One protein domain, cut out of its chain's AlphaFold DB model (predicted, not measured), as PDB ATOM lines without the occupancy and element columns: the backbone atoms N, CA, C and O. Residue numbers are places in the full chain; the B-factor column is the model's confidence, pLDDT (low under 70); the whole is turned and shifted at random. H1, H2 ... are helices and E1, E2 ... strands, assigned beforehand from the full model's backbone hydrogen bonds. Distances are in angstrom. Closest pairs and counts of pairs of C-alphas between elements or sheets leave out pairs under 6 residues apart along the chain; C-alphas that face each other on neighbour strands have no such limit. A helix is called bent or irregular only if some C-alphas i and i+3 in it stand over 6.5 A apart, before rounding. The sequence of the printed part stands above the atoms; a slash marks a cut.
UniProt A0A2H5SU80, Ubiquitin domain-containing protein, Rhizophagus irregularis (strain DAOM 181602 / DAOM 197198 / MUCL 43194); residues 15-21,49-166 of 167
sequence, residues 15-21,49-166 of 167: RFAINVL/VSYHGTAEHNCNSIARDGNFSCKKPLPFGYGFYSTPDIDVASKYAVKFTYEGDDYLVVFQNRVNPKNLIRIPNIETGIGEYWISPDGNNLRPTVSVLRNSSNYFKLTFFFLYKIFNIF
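Overview. This is residues 15 to 21 and 49 to 166 of the 167 residues of the protein "Ubiquitin domain-containing protein" of Rhizophagus irregularis (strain DAOM 181602 / DAOM 197198 / MUCL 43194) (UniProt A0A2H5SU80). A long, strongly twisted sheet of five strands, built on the side-by-side E5 and E8, has a small sheet of E3, E7 and E6 over one end, a sandwich partly face to face with crossed strands. Short helix H2 packs on the large sheet, while H4 lies off it toward the end where the hairpin E4 and E5 turns. The printed part has 125 residues, with four named helices and eight named strands in the order E1 E2 H1 E3 H2 E4 E5 E6 H3 E7 E8 H4; the large sheet is branched, and both sheets are antiparallel. The class is mixed, helices and strands; the whole is compact, with a radius of gyration of the C-alphas of 14.8 A and spans of 40 by 32 by 24 A.

Arrangement. Begin at E1, residues 15 to 17, an edge strand antiparallel to E8, residues 138 to 147; N 16 and O 143 are within hydrogen-bond range at 2.9 A. On the other side of E8 find its antiparallel neighbour E5, residues 101 to 111, with N 106 and O 144 at 2.9 A. E2, residues 49 to 53, and E4, residues 95 to 98, lie on one side of E5, antiparallel to it; look for N 50 and O 109 at 3.0 A, and N 96 and O 103 at 2.9 A. The second sheet runs E3, residues 80 to 82, E7, residues 129 to 132, and E6, residues 117 to 119, with N 80 and O 132 at 2.8 A and N 117 and O 131 at 3.0 A. The sheets form a sandwich, two sheets face to face, their facing parts 10.3 A centre to centre and their strands at 49 degrees; the closest C-alphas of E2 and E3 are those of His 52 and Ser 82, 4.8 A apart. H2, residues 86 to 90, is on the branched sheet at a height of 6.8 A. H1, residues 62 to 65, only grazes that sheet; H3, residues 121 to 124, is on neither sheet, nor is H4, residues 156 to 164. In H2 and H4 every O i to N i+4 pair is within hydrogen-bond range; H1 and H3 are too short for one.

Along the chain. Find C-alpha 15 at (20.990, 0.531, -2.741), where E1 begins. E5 runs 31.6 A from C-alpha 101 at (9.423, -6.587, -13.877), and E8, 25.9 A long, bends by 61 degrees at residue 141. H4 runs 12.4 A to C-alpha 164 at (27.362, -1.317, -19.489).

Size, cuts and confidence. The C-alphas farthest apart, those of Gly 100 and Lys 114, are 43.5 A apart. Residues 22 to 48 are not printed, and C-alphas 21 and 49 are 16.3 A apart across the cut. The link H1 to E3 is long, 14 residues. Look for pLDDT under 70 at residues 54 to 75 and 148 to 166.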
ATOM      1  N   ARG A  15      19.902  -0.446  -2.621       84.50
ATOM      2  CA  ARG A  15      20.990   0.531  -2.741       84.50
ATOM      3  C   ARG A  15      22.240  -0.146  -3.274       84.50
ATOM      4  O   ARG A  15      22.665  -1.155  -2.718       84.50
ATOM      5  N   PHE A  16      22.837   0.446  -4.298       79.62
ATOM      6  CA  PHE A  16      24.112   0.036  -4.868       79.62
ATOM      7  C   PHE A  16      25.091   1.194  -4.721       79.62
ATOM      8  O   PHE A  16      24.917   2.240  -5.345       79.62
ATOM      9  N   ALA A  17      26.064   1.037  -3.827       78.31
ATOM     10  CA  ALA A  17      27.059   2.070  -3.583       78.31
ATOM     11  C   ALA A  17      27.983   2.222  -4.797       78.31
ATOM     12  O   ALA A  17      28.412   1.233  -5.391       78.31
ATOM     13  N   ILE A  18      28.284   3.468  -5.139       78.62
ATOM     14  CA  ILE A  18      29.295   3.843  -6.119       78.62
ATOM     15  C   ILE A  18      30.582   4.096  -5.335       78.62
ATOM     16  O   ILE A  18      30.550   4.756  -4.294       78.62
ATOM     17  N   ASN A  19      31.712   3.575  -5.815       79.56
ATOM     18  CA  ASN A  19      32.991   3.904  -5.202       79.56
ATOM     19  C   ASN A  19      33.342   5.367  -5.510       79.56
ATOM     20  O   ASN A  19      33.469   5.754  -6.673       79.56
ATOM     21  N   VAL A  20      33.443   6.172  -4.457       81.31
ATOM     22  CA  VAL A  20      33.683   7.621  -4.515       81.31
ATOM     23  C   VAL A  20      34.859   8.053  -3.643       81.31
ATOM     24  O   VAL A  20      35.126   9.249  -3.554       81.31
ATOM     25  N   LEU A  21      35.537   7.097  -2.998       83.12
ATOM     26  CA  LEU A  21      36.730   7.371  -2.209       83.12
ATOM     27  C   LEU A  21      37.823   7.895  -3.146       83.12
ATOM     28  O   LEU A  21      38.058   7.295  -4.195       83.12
ATOM     29  N   VAL A  49      22.534  14.674   2.086       92.75
ATOM     30  CA  VAL A  49      22.051  13.719   1.083       92.75
ATOM     31  C   VAL A  49      20.862  14.300   0.335       92.75
ATOM     32  O   VAL A  49      19.927  14.795   0.964       92.75
ATOM     33  N   SER A  50      20.872  14.161  -0.986       93.06
ATOM     34  CA  SER A  50      19.730  14.446  -1.851       93.06
ATOM     35  C   SER A  50      19.512  13.332  -2.872       93.06
ATOM     36  O   SER A  50      20.331  12.425  -3.010       93.06
ATOM     37  N   TYR A  51      18.389  13.381  -3.574       91.69
ATOM     38  CA  TYR A  51      17.977  12.406  -4.569       91.69
ATOM     39  C   TYR A  51      17.651  13.090  -5.894       91.69
ATOM     40  O   TYR A  51      17.073  14.177  -5.910       91.69
ATOM     41  N   HIS A  52      17.995  12.438  -6.998       87.12
ATOM     42  CA  HIS A  52      17.711  12.894  -8.354       87.12
ATOM     43  C   HIS A  52      17.085  11.759  -9.171       87.12
ATOM     44  O   HIS A  52      17.676  10.684  -9.308       87.12
ATOM     45  N   GLY A  53      15.882  11.994  -9.697       79.75
ATOM     46  CA  GLY A  53      15.249  11.114 -10.677       79.75
ATOM     47  C   GLY A  53      15.844  11.365 -12.060       79.75
ATOM     48  O   GLY A  53      15.939  12.508 -12.489       79.75
ATOM     49  N   THR A  54      16.272  10.300 -12.733       69.88
ATOM     50  CA  THR A  54      16.908  10.351 -14.055       69.88
ATOM     51  C   THR A  54      15.913   9.927 -15.133       69.88
ATOM     52  O   THR A  54      15.334   8.846 -15.017       69.88
ATOM     53  N   ALA A  55      15.763  10.713 -16.206       53.78
ATOM     54  CA  ALA A  55      15.099  10.257 -17.424       53.78
ATOM     55  C   ALA A  55      16.113   9.722 -18.446       53.78
ATOM     56  O   ALA A  55      17.119  10.376 -18.705       53.78
ATOM     57  N   GLU A  56      15.851   8.544 -19.025       41.12
ATOM     58  CA  GLU A  56      16.749   7.775 -19.917       41.12
ATOM     59  C   GLU A  56      17.405   8.614 -21.030       41.12
ATOM     60  O   GLU A  56      18.563   8.401 -21.376       41.12
ATOM     61  N   HIS A  57      16.724   9.644 -21.529       41.41
ATOM     62  CA  HIS A  57      17.207  10.492 -22.622       41.41
ATOM     63  C   HIS A  57      18.154  11.637 -22.202       41.41
ATOM     64  O   HIS A  57      18.630  12.356 -23.073       41.41
ATOM     65  N   ASN A  58      18.476  11.804 -20.911       42.66
ATOM     66  CA  ASN A  58      19.377  12.868 -20.428       42.66
ATOM     67  C   ASN A  58      20.575  12.363 -19.595       42.66
ATOM     68  O   ASN A  58      21.336  13.181 -19.081       42.66
ATOM     69  N   CYS A  59      20.737  11.046 -19.405       40.03
ATOM     70  CA  CYS A  59      21.486  10.537 -18.249       40.03
ATOM     71  C   CYS A  59      22.550   9.468 -18.527       40.03
ATOM     72  O   CYS A  59      23.122   8.928 -17.579       40.03
ATOM     73  N   ASN A  60      22.898   9.219 -19.793       37.72
ATOM     74  CA  ASN A  60      23.998   8.307 -20.135       37.72
ATOM     75  C   ASN A  60      25.364   8.760 -19.561       37.72
ATOM     76  O   ASN A  60      26.247   7.933 -19.367       37.72
ATOM     77  N   SER A  61      25.536  10.040 -19.204       43.62
ATOM     78  CA  SER A  61      26.766  10.579 -18.593       43.62
ATOM     79  C   SER A  61      26.780  10.607 -17.054       43.62
ATOM     80  O   SER A  61      27.836  10.847 -16.468       43.62
ATOM     81  N   ILE A  62      25.654  10.364 -16.361       49.97
ATOM     82  CA  ILE A  62      25.572  10.575 -14.898       49.97
ATOM     83  C   ILE A  62      26.413   9.555 -14.130       49.97
ATOM     84  O   ILE A  62      27.118   9.907 -13.187       49.97
ATOM     85  N   ALA A  63      26.365   8.286 -14.523       37.62
ATOM     86  CA  ALA A  63      27.091   7.242 -13.807       37.62
ATOM     87  C   ALA A  63      28.561   7.125 -14.223       37.62
ATOM     88  O   ALA A  63      29.380   6.677 -13.420       37.62
ATOM     89  N   ARG A  64      28.896   7.545 -15.450       37.88
ATOM     90  CA  ARG A  64      30.274   7.552 -15.947       37.88
ATOM     91  C   ARG A  64      31.048   8.763 -15.426       37.88
ATOM     92  O   ARG A  64      32.078   8.597 -14.779       37.88
ATOM     93  N   ASP A  65      30.475   9.954 -15.586       45.44
ATOM     94  CA  ASP A  65      31.196  11.218 -15.408       45.44
ATOM     95  C   ASP A  65      30.597  12.111 -14.311       45.44
ATOM     96  O   ASP A  65      31.096  13.204 -14.063       45.44
ATOM     97  N   GLY A  66      29.515  11.686 -13.641       47.50
ATOM     98  CA  GLY A  66      28.837  12.515 -12.635       47.50
ATOM     99  C   GLY A  66      28.183  13.771 -13.220       47.50
ATOM    100  O   GLY A  66      27.841  14.684 -12.476       47.50
ATOM    101  N   ASN A  67      28.023  13.847 -14.545       48.25
ATOM    102  CA  ASN A  67      27.570  15.057 -15.220       48.25
ATOM    103  C   ASN A  67      26.038  15.080 -15.327       48.25
ATOM    104  O   ASN A  67      25.447  14.390 -16.154       48.25
ATOM    105  N   PHE A  68      25.396  15.894 -14.493       52.59
ATOM    106  CA  PHE A  68      23.939  15.988 -14.352       52.59
ATOM    107  C   PHE A  68      23.271  16.951 -15.357       52.59
ATOM    108  O   PHE A  68      22.251  17.567 -15.042       52.59
ATOM    109  N   SER A  69      23.870  17.203 -16.527       45.75
ATOM    110  CA  SER A  69      23.508  18.363 -17.351       45.75
ATOM    111  C   SER A  69      22.080  18.296 -17.908       45.75
ATOM    112  O   SER A  69      21.848  17.767 -18.990       45.75
ATOM    113  N   CYS A  70      21.130  18.928 -17.220       46.41
ATOM    114  CA  CYS A  70      19.861  19.362 -17.792       46.41
ATOM    115  C   CYS A  70      19.915  20.890 -17.917       46.41
ATOM    116  O   CYS A  70      19.595  21.621 -16.987       46.41
ATOM    117  N   LYS A  71      20.393  21.388 -19.064       44.28
ATOM    118  CA  LYS A  71      20.598  22.828 -19.335       44.28
ATOM    119  C   LYS A  71      19.303  23.577 -19.702       44.28
ATOM    120  O   LYS A  71      19.357  24.567 -20.426       44.28
ATOM    121  N   LYS A  72      18.132  23.094 -19.275       45.75
ATOM    122  CA  LYS A  72      16.855  23.774 -19.545       45.75
ATOM    123  C   LYS A  72      16.482  24.658 -18.349       45.75
ATOM    124  O   LYS A  72      16.613  24.178 -17.225       45.75
ATOM    125  N   PRO A  73      16.010  25.902 -18.559       49.53
ATOM    126  CA  PRO A  73      15.388  26.668 -17.487       49.53
ATOM    127  C   PRO A  73      14.192  25.873 -16.970       49.53
ATOM    128  O   PRO A  73      13.245  25.597 -17.708       49.53
ATOM    129  N   LEU A  74      14.276  25.456 -15.714       63.94
ATOM    130  CA  LEU A  74      13.163  24.867 -14.988       63.94
ATOM    131  C   LEU A  74      12.421  25.997 -14.251       63.94
ATOM    132  O   LEU A  74      12.956  27.104 -14.141       63.94
ATOM    133  N   PRO A  75      11.192  25.769 -13.749       68.19
ATOM    134  CA  PRO A  75      10.320  26.841 -13.244       68.19
ATOM    135  C   PRO A  75      10.933  27.708 -12.133       68.19
ATOM    136  O   PRO A  75      10.485  28.824 -11.905       68.19
ATOM    137  N   PHE A  76      11.965  27.197 -11.459       74.19
ATOM    138  CA  PHE A  76      12.595  27.812 -10.291       74.19
ATOM    139  C   PHE A  76      14.036  28.282 -10.556       74.19
ATOM    140  O   PHE A  76      14.766  28.575  -9.613       74.19
ATOM    141  N   GLY A  77      14.465  28.321 -11.825       73.31
ATOM    142  CA  GLY A  77      15.784  28.805 -12.237       73.31
ATOM    143  C   GLY A  77      16.669  27.765 -12.930       73.31
ATOM    144  O   GLY A  77      16.224  26.708 -13.379       73.31
ATOM    145  N   TYR A  78      17.950  28.108 -13.056       78.06
ATOM    146  CA  TYR A  78      18.970  27.267 -13.681       78.06
ATOM    147  C   TYR A  78      19.788  26.522 -12.628       78.06
ATOM    148  O   TYR A  78      20.244  27.115 -11.652       78.06
ATOM    149  N   GLY A  79      20.018  25.231 -12.861       79.00
ATOM    150  CA  GLY A  79      20.910  24.415 -12.045       79.00
ATOM    151  C   GLY A  79      20.524  22.941 -12.037       79.00
ATOM    152  O   GLY A  79      19.646  22.492 -12.775       79.00
ATOM    153  N   PHE A  80      21.193  22.184 -11.176       82.06
ATOM    154  CA  PHE A  80      20.988  20.757 -10.984       82.06
ATOM    155  C   PHE A  80      19.963  20.518  -9.882       82.06
ATOM    156  O   PHE A  80      20.201  20.833  -8.714       82.06
ATOM    157  N   TYR A  81      18.819  19.958 -10.265       85.25
ATOM    158  CA  TYR A  81      17.695  19.729  -9.366       85.25
ATOM    159  C   TYR A  81      17.843  18.407  -8.626       85.25
ATOM    160  O   TYR A  81      18.083  17.359  -9.219       85.25
ATOM    161  N   SER A  82      17.639  18.447  -7.321       90.62
ATOM    162  CA  SER A  82      17.535  17.280  -6.456       90.62
ATOM    163  C   SER A  82      16.511  17.552  -5.358       90.62
ATOM    164  O   SER A  82      15.906  18.620  -5.302       90.62
ATOM    165  N   THR A  83      16.273  16.586  -4.486       93.25
ATOM    166  CA  THR A  83      15.347  16.738  -3.360       93.25
ATOM    167  C   THR A  83      15.816  15.885  -2.183       93.25
ATOM    168  O   THR A  83      16.372  14.809  -2.403       93.25
ATOM    169  N   PRO A  84      15.619  16.308  -0.925       94.31
ATOM    170  CA  PRO A  84      15.908  15.462   0.231       94.31
ATOM    171  C   PRO A  84      14.926  14.284   0.368       94.31
ATOM    172  O   PRO A  84      15.125  13.416   1.223       94.31
ATOM    173  N   ASP A  85      13.868  14.235  -0.452       92.69
ATOM    174  CA  ASP A  85      12.828  13.215  -0.406       92.69
ATOM    175  C   ASP A  85      12.865  12.292  -1.638       92.69
ATOM    176  O   ASP A  85      12.541  12.686  -2.757       92.69
ATOM    177  N   ILE A  86      13.209  11.020  -1.423       91.44
ATOM    178  CA  ILE A  86      13.245  10.026  -2.500       91.44
ATOM    179  C   ILE A  86      11.882   9.809  -3.174       91.44
ATOM    180  O   ILE A  86      11.840   9.520  -4.368       91.44
ATOM    181  N   ASP A  87      10.768   9.982  -2.460       91.12
ATOM    182  CA  ASP A  87       9.435   9.812  -3.042       91.12
ATOM    183  C   ASP A  87       9.149  10.941  -4.036       91.12
ATOM    184  O   ASP A  87       8.579  10.702  -5.099       91.12
ATOM    185  N   VAL A  88       9.627  12.155  -3.745       90.19
ATOM    186  CA  VAL A  88       9.574  13.291  -4.673       90.19
ATOM    187  C   VAL A  88      10.477  13.026  -5.875       90.19
ATOM    188  O   VAL A  88      10.022  13.173  -7.004       90.19
ATOM    189  N   ALA A  89      11.712  12.557  -5.659       89.69
ATOM    190  CA  ALA A  89      12.636  12.231  -6.749       89.69
ATOM    191  C   ALA A  89      12.093  11.125  -7.666       89.69
ATOM    192  O   ALA A  89      12.270  11.189  -8.880       89.69
ATOM    193  N   SER A  90      11.398  10.133  -7.102       87.50
ATOM    194  CA  SER A  90      10.851   9.003  -7.855       87.50
ATOM    195  C   SER A  90       9.776   9.410  -8.867       87.50
ATOM    196  O   SER A  90       9.639   8.747  -9.889       87.50
ATOM    197  N   LYS A  91       9.083  10.539  -8.648       85.75
ATOM    198  CA  LYS A  91       8.125  11.116  -9.610       85.75
ATOM    199  C   LYS A  91       8.792  11.579 -10.912       85.75
ATOM    200  O   LYS A  91       8.108  11.726 -11.917       85.75
ATOM    201  N   TYR A  92      10.108  11.802 -10.885       81.25
ATOM    202  CA  TYR A  92      10.921  12.215 -12.034       81.25
ATOM    203  C   TYR A  92      11.839  11.097 -12.543       81.25
ATOM    204  O   TYR A  92      12.620  11.314 -13.467       81.25
ATOM    205  N   ALA A  93      11.790   9.913 -11.930       82.06
ATOM    206  CA  ALA A  93      12.576   8.769 -12.366       82.06
ATOM    207  C   ALA A  93      11.925   8.105 -13.581       82.06
ATOM    208  O   ALA A  93      10.708   7.917 -13.619       82.06
ATOM    209  N   VAL A  94      12.739   7.693 -14.553       73.44
ATOM    210  CA  VAL A  94      12.256   6.834 -15.633       73.44
ATOM    211  C   VAL A  94      12.106   5.404 -15.146       73.44
ATOM    212  O   VAL A  94      12.941   4.850 -14.424       73.44
ATOM    213  N   LYS A  95      10.983   4.833 -15.569       78.19
ATOM    214  CA  LYS A  95      10.623   3.443 -15.383       78.19
ATOM    215  C   LYS A  95      11.144   2.631 -16.561       78.19
ATOM    216  O   LYS A  95      10.966   3.045 -17.702       78.19
ATOM    217  N   PHE A  96      11.742   1.481 -16.293       73.94
ATOM    218  CA  PHE A  96      12.155   0.545 -17.333       73.94
ATOM    219  C   PHE A  96      11.767  -0.877 -16.953       73.94
ATOM    220  O   PHE A  96      11.742  -1.228 -15.774       73.94
ATOM    221  N   THR A  97      11.492  -1.697 -17.962       79.56
ATOM    222  CA  THR A  97      11.105  -3.094 -17.773       79.56
ATOM    223  C   THR A  97      12.301  -4.008 -18.016       79.56
ATOM    224  O   THR A  97      13.039  -3.854 -18.992       79.56
ATOM    225  N   TYR A  98      12.498  -4.986 -17.141       72.75
ATOM    226  CA  TYR A  98      13.524  -6.011 -17.264       72.75
ATOM    227  C   TYR A  98      13.007  -7.336 -16.707       72.75
ATOM    228  O   TYR A  98      12.490  -7.380 -15.597       72.75
ATOM    229  N   GLU A  99      13.149  -8.419 -17.476       82.44
ATOM    230  CA  GLU A  99      12.657  -9.757 -17.094       82.44
ATOM    231  C   GLU A  99      11.172  -9.774 -16.666       82.44
ATOM    232  O   GLU A  99      10.763 -10.561 -15.821       82.44
ATOM    233  N   GLY A 100      10.351  -8.907 -17.272       80.50
ATOM    234  CA  GLY A 100       8.916  -8.796 -16.981       80.50
ATOM    235  C   GLY A 100       8.574  -7.955 -15.748       80.50
ATOM    236  O   GLY A 100       7.397  -7.708 -15.505       80.50
ATOM    237  N   ASP A 101       9.583  -7.476 -15.019       79.69
ATOM    238  CA  ASP A 101       9.423  -6.587 -13.877       79.69
ATOM    239  C   ASP A 101       9.795  -5.153 -14.217       79.69
ATOM    240  O   ASP A 101      10.636  -4.865 -15.067       79.69
ATOM    241  N   ASP A 102       9.173  -4.246 -13.489       81.06
ATOM    242  CA  ASP A 102       9.214  -2.825 -13.734       81.06
ATOM    243  C   ASP A 102      10.031  -2.129 -12.637       81.06
ATOM    244  O   ASP A 102       9.768  -2.263 -11.437       81.06
ATOM    245  N   TYR A 103      11.035  -1.360 -13.053       78.94
ATOM    246  CA  TYR A 103      12.045  -0.785 -12.173       78.94
ATOM    247  C   TYR A 103      12.119   0.732 -12.296       78.94
ATOM    248  O   TYR A 103      12.013   1.284 -13.387       78.94
ATOM    249  N   LEU A 104      12.369   1.403 -11.170       81.94
ATOM    250  CA  LEU A 104      12.709   2.827 -11.104       81.94
ATOM    251  C   LEU A 104      14.147   2.998 -10.614       81.94
ATOM    252  O   LEU A 104      14.534   2.361  -9.628       81.94
ATOM    253  N   VAL A 105      14.904   3.899 -11.251       79.69
ATOM    254  CA  VAL A 105      16.241   4.313 -10.792       79.69
ATOM    255  C   VAL A 105      16.216   5.751 -10.293       79.69
ATOM    256  O   VAL A 105      15.802   6.669 -10.997       79.69
ATOM    257  N   VAL A 106      16.733   5.948  -9.085       84.56
ATOM    258  CA  VAL A 106      17.003   7.257  -8.493       84.56
ATOM    259  C   VAL A 106      18.466   7.298  -8.068       84.56
ATOM    260  O   VAL A 106      18.980   6.342  -7.490       84.56
ATOM    261  N   PHE A 107      19.150   8.409  -8.319       85.69
ATOM    262  CA  PHE A 107      20.501   8.625  -7.810       85.69
ATOM    263  C   PHE A 107      20.449   9.323  -6.459       85.69
ATOM    264  O   PHE A 107      19.808  10.360  -6.314       85.69
ATOM    265  N   GLN A 108      21.132   8.756  -5.470       89.56
ATOM    266  CA  GLN A 108      21.427   9.424  -4.214       89.56
ATOM    267  C   GLN A 108      22.749  10.178  -4.361       89.56
ATOM    268  O   GLN A 108      23.795   9.599  -4.682       89.56
ATOM    269  N   ASN A 109      22.705  11.458  -4.035       89.94
ATOM    270  CA  ASN A 109      23.806  12.388  -4.167       89.94
ATOM    271  C   ASN A 109      24.204  12.954  -2.804       89.94
ATOM    272  O   ASN A 109      23.430  12.934  -1.845       89.94
ATOM    273  N   ARG A 110      25.413  13.504  -2.747       91.69
ATOM    274  CA  ARG A 110      25.863  14.429  -1.711       91.69
ATOM    275  C   ARG A 110      25.922  15.814  -2.327       91.69
ATOM    276  O   ARG A 110      26.477  15.960  -3.413       91.69
ATOM    277  N   VAL A 111      25.335  16.803  -1.665       92.00
ATOM    278  CA  VAL A 111      25.241  18.165  -2.198       92.00
ATOM    279  C   VAL A 111      25.972  19.156  -1.306       92.00
ATOM    280  O   VAL A 111      25.850  19.092  -0.086       92.00
ATOM    281  N   ASN A 112      26.721  20.077  -1.903       92.69
ATOM    282  CA  ASN A 112      27.401  21.128  -1.160       92.69
ATOM    283  C   ASN A 112      26.362  22.098  -0.576       92.69
ATOM    284  O   ASN A 112      25.657  22.756  -1.345       92.69
ATOM    285  N   PRO A 113      26.265  22.242   0.757       91.94
ATOM    286  CA  PRO A 113      25.242  23.086   1.359       91.94
ATOM    287  C   PRO A 113      25.534  24.588   1.205       91.94
ATOM    288  O   PRO A 113      24.628  25.391   1.395       91.94
ATOM    289  N   LYS A 114      26.770  24.986   0.859       90.88
ATOM    290  CA  LYS A 114      27.212  26.394   0.854       90.88
ATOM    291  C   LYS A 114      26.451  27.271  -0.145       90.88
ATOM    292  O   LYS A 114      26.098  28.395   0.187       90.88
ATOM    293  N   ASN A 115      26.199  26.749  -1.344       87.31
ATOM    294  CA  ASN A 115      25.541  27.470  -2.444       87.31
ATOM    295  C   ASN A 115      24.207  26.814  -2.838       87.31
ATOM    296  O   ASN A 115      23.756  26.942  -3.976       87.31
ATOM    297  N   LEU A 116      23.612  26.048  -1.922       91.50
ATOM    298  CA  LEU A 116      22.400  25.285  -2.175       91.50
ATOM    299  C   LEU A 116      21.170  26.192  -2.122       91.50
ATOM    300  O   LEU A 116      20.849  26.750  -1.073       91.50
ATOM    301  N   ILE A 117      20.441  26.286  -3.230       91.88
ATOM    302  CA  ILE A 117      19.165  27.002  -3.280       91.88
ATOM    303  C   ILE A 117      18.053  26.013  -2.922       91.88
ATOM    304  O   ILE A 117      17.969  24.929  -3.501       91.88
ATOM    305  N   ARG A 118      17.198  26.373  -1.962       93.00
ATOM    306  CA  ARG A 118      16.101  25.524  -1.479       93.00
ATOM    307  C   ARG A 118      14.766  26.152  -1.848       93.00
ATOM    308  O   ARG A 118      14.488  27.270  -1.436       93.00
ATOM    309  N   ILE A 119      13.949  25.402  -2.578       89.44
ATOM    310  CA  ILE A 119      12.589  25.777  -2.950       89.44
ATOM    311  C   ILE A 119      11.634  24.982  -2.055       89.44
ATOM    312  O   ILE A 119      11.613  23.745  -2.127       89.44
ATOM    313  N   PRO A 120      10.884  25.642  -1.162       91.88
ATOM    314  CA  PRO A 120      10.039  24.954  -0.201       91.88
ATOM    315  C   PRO A 120       8.842  24.276  -0.879       91.88
ATOM    316  O   PRO A 120       8.365  24.695  -1.932       91.88
ATOM    317  N   ASN A 121       8.296  23.242  -0.228       87.81
ATOM    318  CA  ASN A 121       7.139  22.499  -0.743       87.81
ATOM    319  C   ASN A 121       5.951  23.418  -1.093       87.81
ATOM    320  O   ASN A 121       5.297  23.191  -2.103       87.81
ATOM    321  N   ILE A 122       5.714  24.476  -0.308       90.12
ATOM    322  CA  ILE A 122       4.620  25.436  -0.539       90.12
ATOM    323  C   ILE A 122       4.681  26.096  -1.927       90.12
ATOM    324  O   ILE A 122       3.637  26.381  -2.500       90.12
ATOM    325  N   GLU A 123       5.879  26.281  -2.489       87.62
ATOM    326  CA  GLU A 123       6.070  26.845  -3.831       87.62
ATOM    327  C   GLU A 123       5.953  25.780  -4.927       87.62
ATOM    328  O   GLU A 123       5.429  26.039  -6.005       87.62
ATOM    329  N   THR A 124       6.427  24.561  -4.661       84.38
ATOM    330  CA  THR A 124       6.419  23.476  -5.660       84.38
ATOM    331  C   THR A 124       5.081  22.738  -5.774       84.38
ATOM    332  O   THR A 124       4.818  22.110  -6.796       84.38
ATOM    333  N   GLY A 125       4.284  22.709  -4.699       85.31
ATOM    334  CA  GLY A 125       3.094  21.864  -4.554       85.31
ATOM    335  C   GLY A 125       3.352  20.346  -4.503       85.31
ATOM    336  O   GLY A 125       2.401  19.574  -4.410       85.31
ATOM    337  N   ILE A 126       4.610  19.892  -4.582       86.94
ATOM    338  CA  ILE A 126       4.977  18.469  -4.722       86.94
ATOM    339  C   ILE A 126       5.919  18.016  -3.604       86.94
ATOM    340  O   ILE A 126       5.761  16.904  -3.089       86.94
ATOM    341  N   GLY A 127       6.924  18.830  -3.279       88.75
ATOM    342  CA  GLY A 127       7.921  18.566  -2.249       88.75
ATOM    343  C   GLY A 127       9.100  19.534  -2.333       88.75
ATOM    344  O   GLY A 127       9.266  20.238  -3.316       88.75
ATOM    345  N   GLU A 128       9.944  19.580  -1.307       91.69
ATOM    346  CA  GLU A 128      11.099  20.487  -1.302       91.69
ATOM    347  C   GLU A 128      12.093  20.155  -2.428       91.69
ATOM    348  O   GLU A 128      12.510  18.999  -2.562       91.69
ATOM    349  N   TYR A 129      12.505  21.165  -3.202       90.12
ATOM    350  CA  TYR A 129      13.549  21.033  -4.224       90.12
ATOM    351  C   TYR A 129      14.824  21.748  -3.813       90.12
ATOM    352  O   TYR A 129      14.803  22.813  -3.202       90.12
ATOM    353  N   TRP A 130      15.943  21.160  -4.203       92.31
ATOM    354  CA  TRP A 130      17.293  21.639  -3.974       92.31
ATOM    355  C   TRP A 130      17.973  21.858  -5.317       92.31
ATOM    356  O   TRP A 130      18.107  20.915  -6.099       92.31
ATOM    357  N   ILE A 131      18.416  23.083  -5.576       88.62
ATOM    358  CA  ILE A 131      19.077  23.470  -6.818       88.62
ATOM    359  C   ILE A 131      20.547  23.742  -6.509       88.62
ATOM    360  O   ILE A 131      20.875  24.606  -5.694       88.62
ATOM    361  N   SER A 132      21.429  22.990  -7.166       88.50
ATOM    362  CA  SER A 132      22.872  23.255  -7.163       88.50
ATOM    363  C   SER A 132      23.225  24.059  -8.415       88.50
ATOM    364  O   SER A 132      22.977  23.566  -9.512       88.50
ATOM    365  N   PRO A 133      23.791  25.272  -8.306       83.38
ATOM    366  CA  PRO A 133      24.123  26.077  -9.487       83.38
ATOM    367  C   PRO A 133      25.255  25.493 -10.349       83.38
ATOM    368  O   PRO A 133      25.298  25.723 -11.553       83.38
ATOM    369  N   ASP A 134      26.160  24.725  -9.735       82.69
ATOM    370  CA  ASP A 134      27.332  24.107 -10.370       82.69
ATOM    371  C   ASP A 134      27.326  22.590 -10.116       82.69
ATOM    372  O   ASP A 134      26.945  22.138  -9.035       82.69
ATOM    373  N   GLY A 135      27.750  21.811 -11.112       74.81
ATOM    374  CA  GLY A 135      27.795  20.352 -11.078       74.81
ATOM    375  C   GLY A 135      28.829  19.837 -10.082       74.81
ATOM    376  O   GLY A 135      28.609  18.800  -9.467       74.81
ATOM    377  N   ASN A 136      29.885  20.611  -9.813       82.75
ATOM    378  CA  ASN A 136      30.874  20.280  -8.779       82.75
ATOM    379  C   ASN A 136      30.272  20.241  -7.364       82.75
ATOM    380  O   ASN A 136      30.825  19.608  -6.462       82.75
ATOM    381  N   ASN A 137      29.118  20.888  -7.167       85.06
ATOM    382  CA  ASN A 137      28.395  20.906  -5.898       85.06
ATOM    383  C   ASN A 137      27.453  19.709  -5.721       85.06
ATOM    384  O   ASN A 137      26.726  19.673  -4.731       85.06
ATOM    385  N   LEU A 138      27.457  18.730  -6.633       84.88
ATOM    386  CA  LEU A 138      26.616  17.540  -6.561       84.88
ATOM    387  C   LEU A 138      27.427  16.280  -6.901       84.88
ATOM    388  O   LEU A 138      27.942  16.132  -8.001       84.88
ATOM    389  N   ARG A 139      27.520  15.339  -5.957       88.31
ATOM    390  CA  ARG A 139      28.328  14.113  -6.086       88.31
ATOM    391  C   ARG A 139      27.436  12.875  -6.023       88.31
ATOM    392  O   ARG A 139      26.886  12.613  -4.951       88.31
ATOM    393  N   PRO A 140      27.273  12.088  -7.103       83.75
ATOM    394  CA  PRO A 140      26.537  10.831  -7.038       83.75
ATOM    395  C   PRO A 140      27.287   9.819  -6.169       83.75
ATOM    396  O   PRO A 140      28.501   9.669  -6.293       83.75
ATOM    397  N   THR A 141      26.562   9.122  -5.293       79.56
ATOM    398  CA  THR A 141      27.145   8.172  -4.322       79.56
ATOM    399  C   THR A 141      26.491   6.801  -4.336       79.56
ATOM    400  O   THR A 141      27.149   5.808  -4.040       79.56
ATOM    401  N   VAL A 142      25.196   6.719  -4.640       77.62
ATOM    402  CA  VAL A 142      24.454   5.454  -4.621       77.62
ATOM    403  C   VAL A 142      23.422   5.469  -5.743       77.62
ATOM    404  O   VAL A 142      22.678   6.437  -5.892       77.62
ATOM    405  N   SER A 143      23.332   4.375  -6.491       75.81
ATOM    406  CA  SER A 143      22.175   4.087  -7.337       75.81
ATOM    407  C   SER A 143      21.117   3.374  -6.500       75.81
ATOM    408  O   SER A 143      21.394   2.363  -5.847       75.81
ATOM    409  N   VAL A 144      19.904   3.916  -6.485       75.25
ATOM    410  CA  VAL A 144      18.798   3.459  -5.647       75.25
ATOM    411  C   VAL A 144      17.686   2.940  -6.548       75.25
ATOM    412  O   VAL A 144      17.279   3.611  -7.493       75.25
ATOM    413  N   LEU A 145      17.228   1.720  -6.279       77.31
ATOM    414  CA  LEU A 145      16.422   0.942  -7.206       77.31
ATOM    415  C   LEU A 145      15.186   0.365  -6.516       77.31
ATOM    416  O   LEU A 145      15.292  -0.224  -5.438       77.31
ATOM    417  N   ARG A 146      14.017   0.515  -7.137       79.44
ATOM    418  CA  ARG A 146      12.750  -0.035  -6.634       79.44
ATOM    419  C   ARG A 146      12.113  -0.909  -7.702       79.44
ATOM    420  O   ARG A 146      11.992  -0.465  -8.837       79.44
ATOM    421  N   ASN A 147      11.716  -2.121  -7.314       73.75
ATOM    422  CA  ASN A 147      10.852  -2.988  -8.115       73.75
ATOM    423  C   ASN A 147       9.390  -2.620  -7.804       73.75
ATOM    424  O   ASN A 147       9.056  -2.394  -6.636       73.75
ATOM    425  N   SER A 148       8.528  -2.527  -8.817       59.78
ATOM    426  CA  SER A 148       7.080  -2.405  -8.604       59.78
ATOM    427  C   SER A 148       6.386  -3.746  -8.323       59.78
ATOM    428  O   SER A 148       5.235  -3.742  -7.897       59.78
ATOM    429  N   SER A 149       7.080  -4.867  -8.514       49.00
ATOM    430  CA  SER A 149       6.615  -6.233  -8.261       49.00
ATOM    431  C   SER A 149       7.252  -6.808  -6.983       49.00
ATOM    432  O   SER A 149       8.444  -6.650  -6.728       49.00
ATOM    433  N   ASN A 150       6.464  -7.507  -6.161       45.31
ATOM    434  CA  ASN A 150       6.883  -8.042  -4.852       45.31
ATOM    435  C   ASN A 150       7.779  -9.302  -4.910       45.31
ATOM    436  O   ASN A 150       8.122  -9.845  -3.860       45.31
ATOM    437  N   TYR A 151       8.175  -9.780  -6.093       42.47
ATOM    438  CA  TYR A 151       8.973 -11.001  -6.253       42.47
ATOM    439  C   TYR A 151      10.345 -10.665  -6.843       42.47
ATOM    440  O   TYR A 151      10.446 -10.115  -7.929       42.47
ATOM    441  N   PHE A 152      11.420 -10.961  -6.106       46.31
ATOM    442  CA  PHE A 152      12.781 -10.560  -6.474       46.31
ATOM    443  C   PHE A 152      13.600 -11.744  -7.004       46.31
ATOM    444  O   PHE A 152      14.026 -12.605  -6.233       46.31
ATOM    445  N   LYS A 153      13.934 -11.721  -8.298       47.88
ATOM    446  CA  LYS A 153      15.114 -12.400  -8.854       47.88
ATOM    447  C   LYS A 153      16.096 -11.325  -9.310       47.88
ATOM    448  O   LYS A 153      15.978 -10.795 -10.401       47.88
ATOM    449  N   LEU A 154      17.050 -10.956  -8.454       45.81
ATOM    450  CA  LEU A 154      18.108 -10.020  -8.843       45.81
ATOM    451  C   LEU A 154      19.349 -10.817  -9.239       45.81
ATOM    452  O   LEU A 154      20.175 -11.148  -8.391       45.81
ATOM    453  N   THR A 155      19.447 -11.180 -10.515       46.69
ATOM    454  CA  THR A 155      20.633 -11.844 -11.063       46.69
ATOM    455  C   THR A 155      21.697 -10.809 -11.448       46.69
ATOM    456  O   THR A 155      21.412  -9.651 -11.762       46.69
ATOM    457  N   PHE A 156      22.959 -11.237 -11.403       43.06
ATOM    458  CA  PHE A 156      24.183 -10.468 -11.685       43.06
ATOM    459  C   PHE A 156      24.144  -9.679 -13.017       43.06
ATOM    460  O   PHE A 156      24.825  -8.665 -13.173       43.06
ATOM    461  N   PHE A 157      23.304 -10.112 -13.960       42.72
ATOM    462  CA  PHE A 157      23.120  -9.514 -15.282       42.72
ATOM    463  C   PHE A 157      22.495  -8.107 -15.238       42.72
ATOM    464  O   PHE A 157      22.827  -7.251 -16.057       42.72
ATOM    465  N   PHE A 158      21.654  -7.828 -14.236       46.56
ATOM    466  CA  PHE A 158      20.996  -6.530 -14.068       46.56
ATOM    467  C   PHE A 158      21.986  -5.411 -13.721       46.56
ATOM    468  O   PHE A 158      21.921  -4.313 -14.275       46.56
ATOM    469  N   LEU A 159      22.967  -5.714 -12.861       48.69
ATOM    470  CA  LEU A 159      24.080  -4.806 -12.588       48.69
ATOM    471  C   LEU A 159      24.944  -4.637 -13.833       48.69
ATOM    472  O   LEU A 159      25.318  -3.517 -14.137       48.69
ATOM    473  N   TYR A 160      25.200  -5.700 -14.598       42.62
ATOM    474  CA  TYR A 160      25.975  -5.605 -15.836       42.62
ATOM    475  C   TYR A 160      25.305  -4.703 -16.883       42.62
ATOM    476  O   TYR A 160      26.008  -3.978 -17.575       42.62
ATOM    477  N   LYS A 161      23.969  -4.682 -16.988       44.56
ATOM    478  CA  LYS A 161      23.255  -3.781 -17.913       44.56
ATOM    479  C   LYS A 161      23.282  -2.331 -17.428       44.56
ATOM    480  O   LYS A 161      23.590  -1.449 -18.217       44.56
ATOM    481  N   ILE A 162      23.074  -2.101 -16.128       48.53
ATOM    482  CA  ILE A 162      23.280  -0.791 -15.490       48.53
ATOM    483  C   ILE A 162      24.728  -0.316 -15.729       48.53
ATOM    484  O   ILE A 162      24.924   0.746 -16.297       48.53
ATOM    485  N   PHE A 163      25.740  -1.141 -15.441       42.22
ATOM    486  CA  PHE A 163      27.163  -0.828 -15.618       42.22
ATOM    487  C   PHE A 163      27.665  -0.799 -17.079       42.22
ATOM    488  O   PHE A 163      28.670  -0.145 -17.328       42.22
ATOM    489  N   ASN A 164      27.005  -1.437 -18.058       36.44
ATOM    490  CA  ASN A 164      27.362  -1.317 -19.489       36.44
ATOM    491  C   ASN A 164      26.583  -0.234 -20.232       36.44
ATOM    492  O   ASN A 164      27.056   0.220 -21.265       36.44
ATOM    493  N   ILE A 165      25.467   0.253 -19.684       38.69
ATOM    494  CA  ILE A 165      24.985   1.604 -20.010       38.69
ATOM    495  C   ILE A 165      26.034   2.650 -19.561       38.69
ATOM    496  O   ILE A 165      26.048   3.769 -20.057       38.69
ATOM    497  N   PHE A 166      26.955   2.277 -18.657       33.66
ATOM    498  CA  PHE A 166      28.032   3.122 -18.126       33.66
ATOM    499  C   PHE A 166      29.418   2.866 -18.765       33.66
ATOM    500  O   PHE A 166      30.436   3.285 -18.204       33.66
TER     501      PHE A 166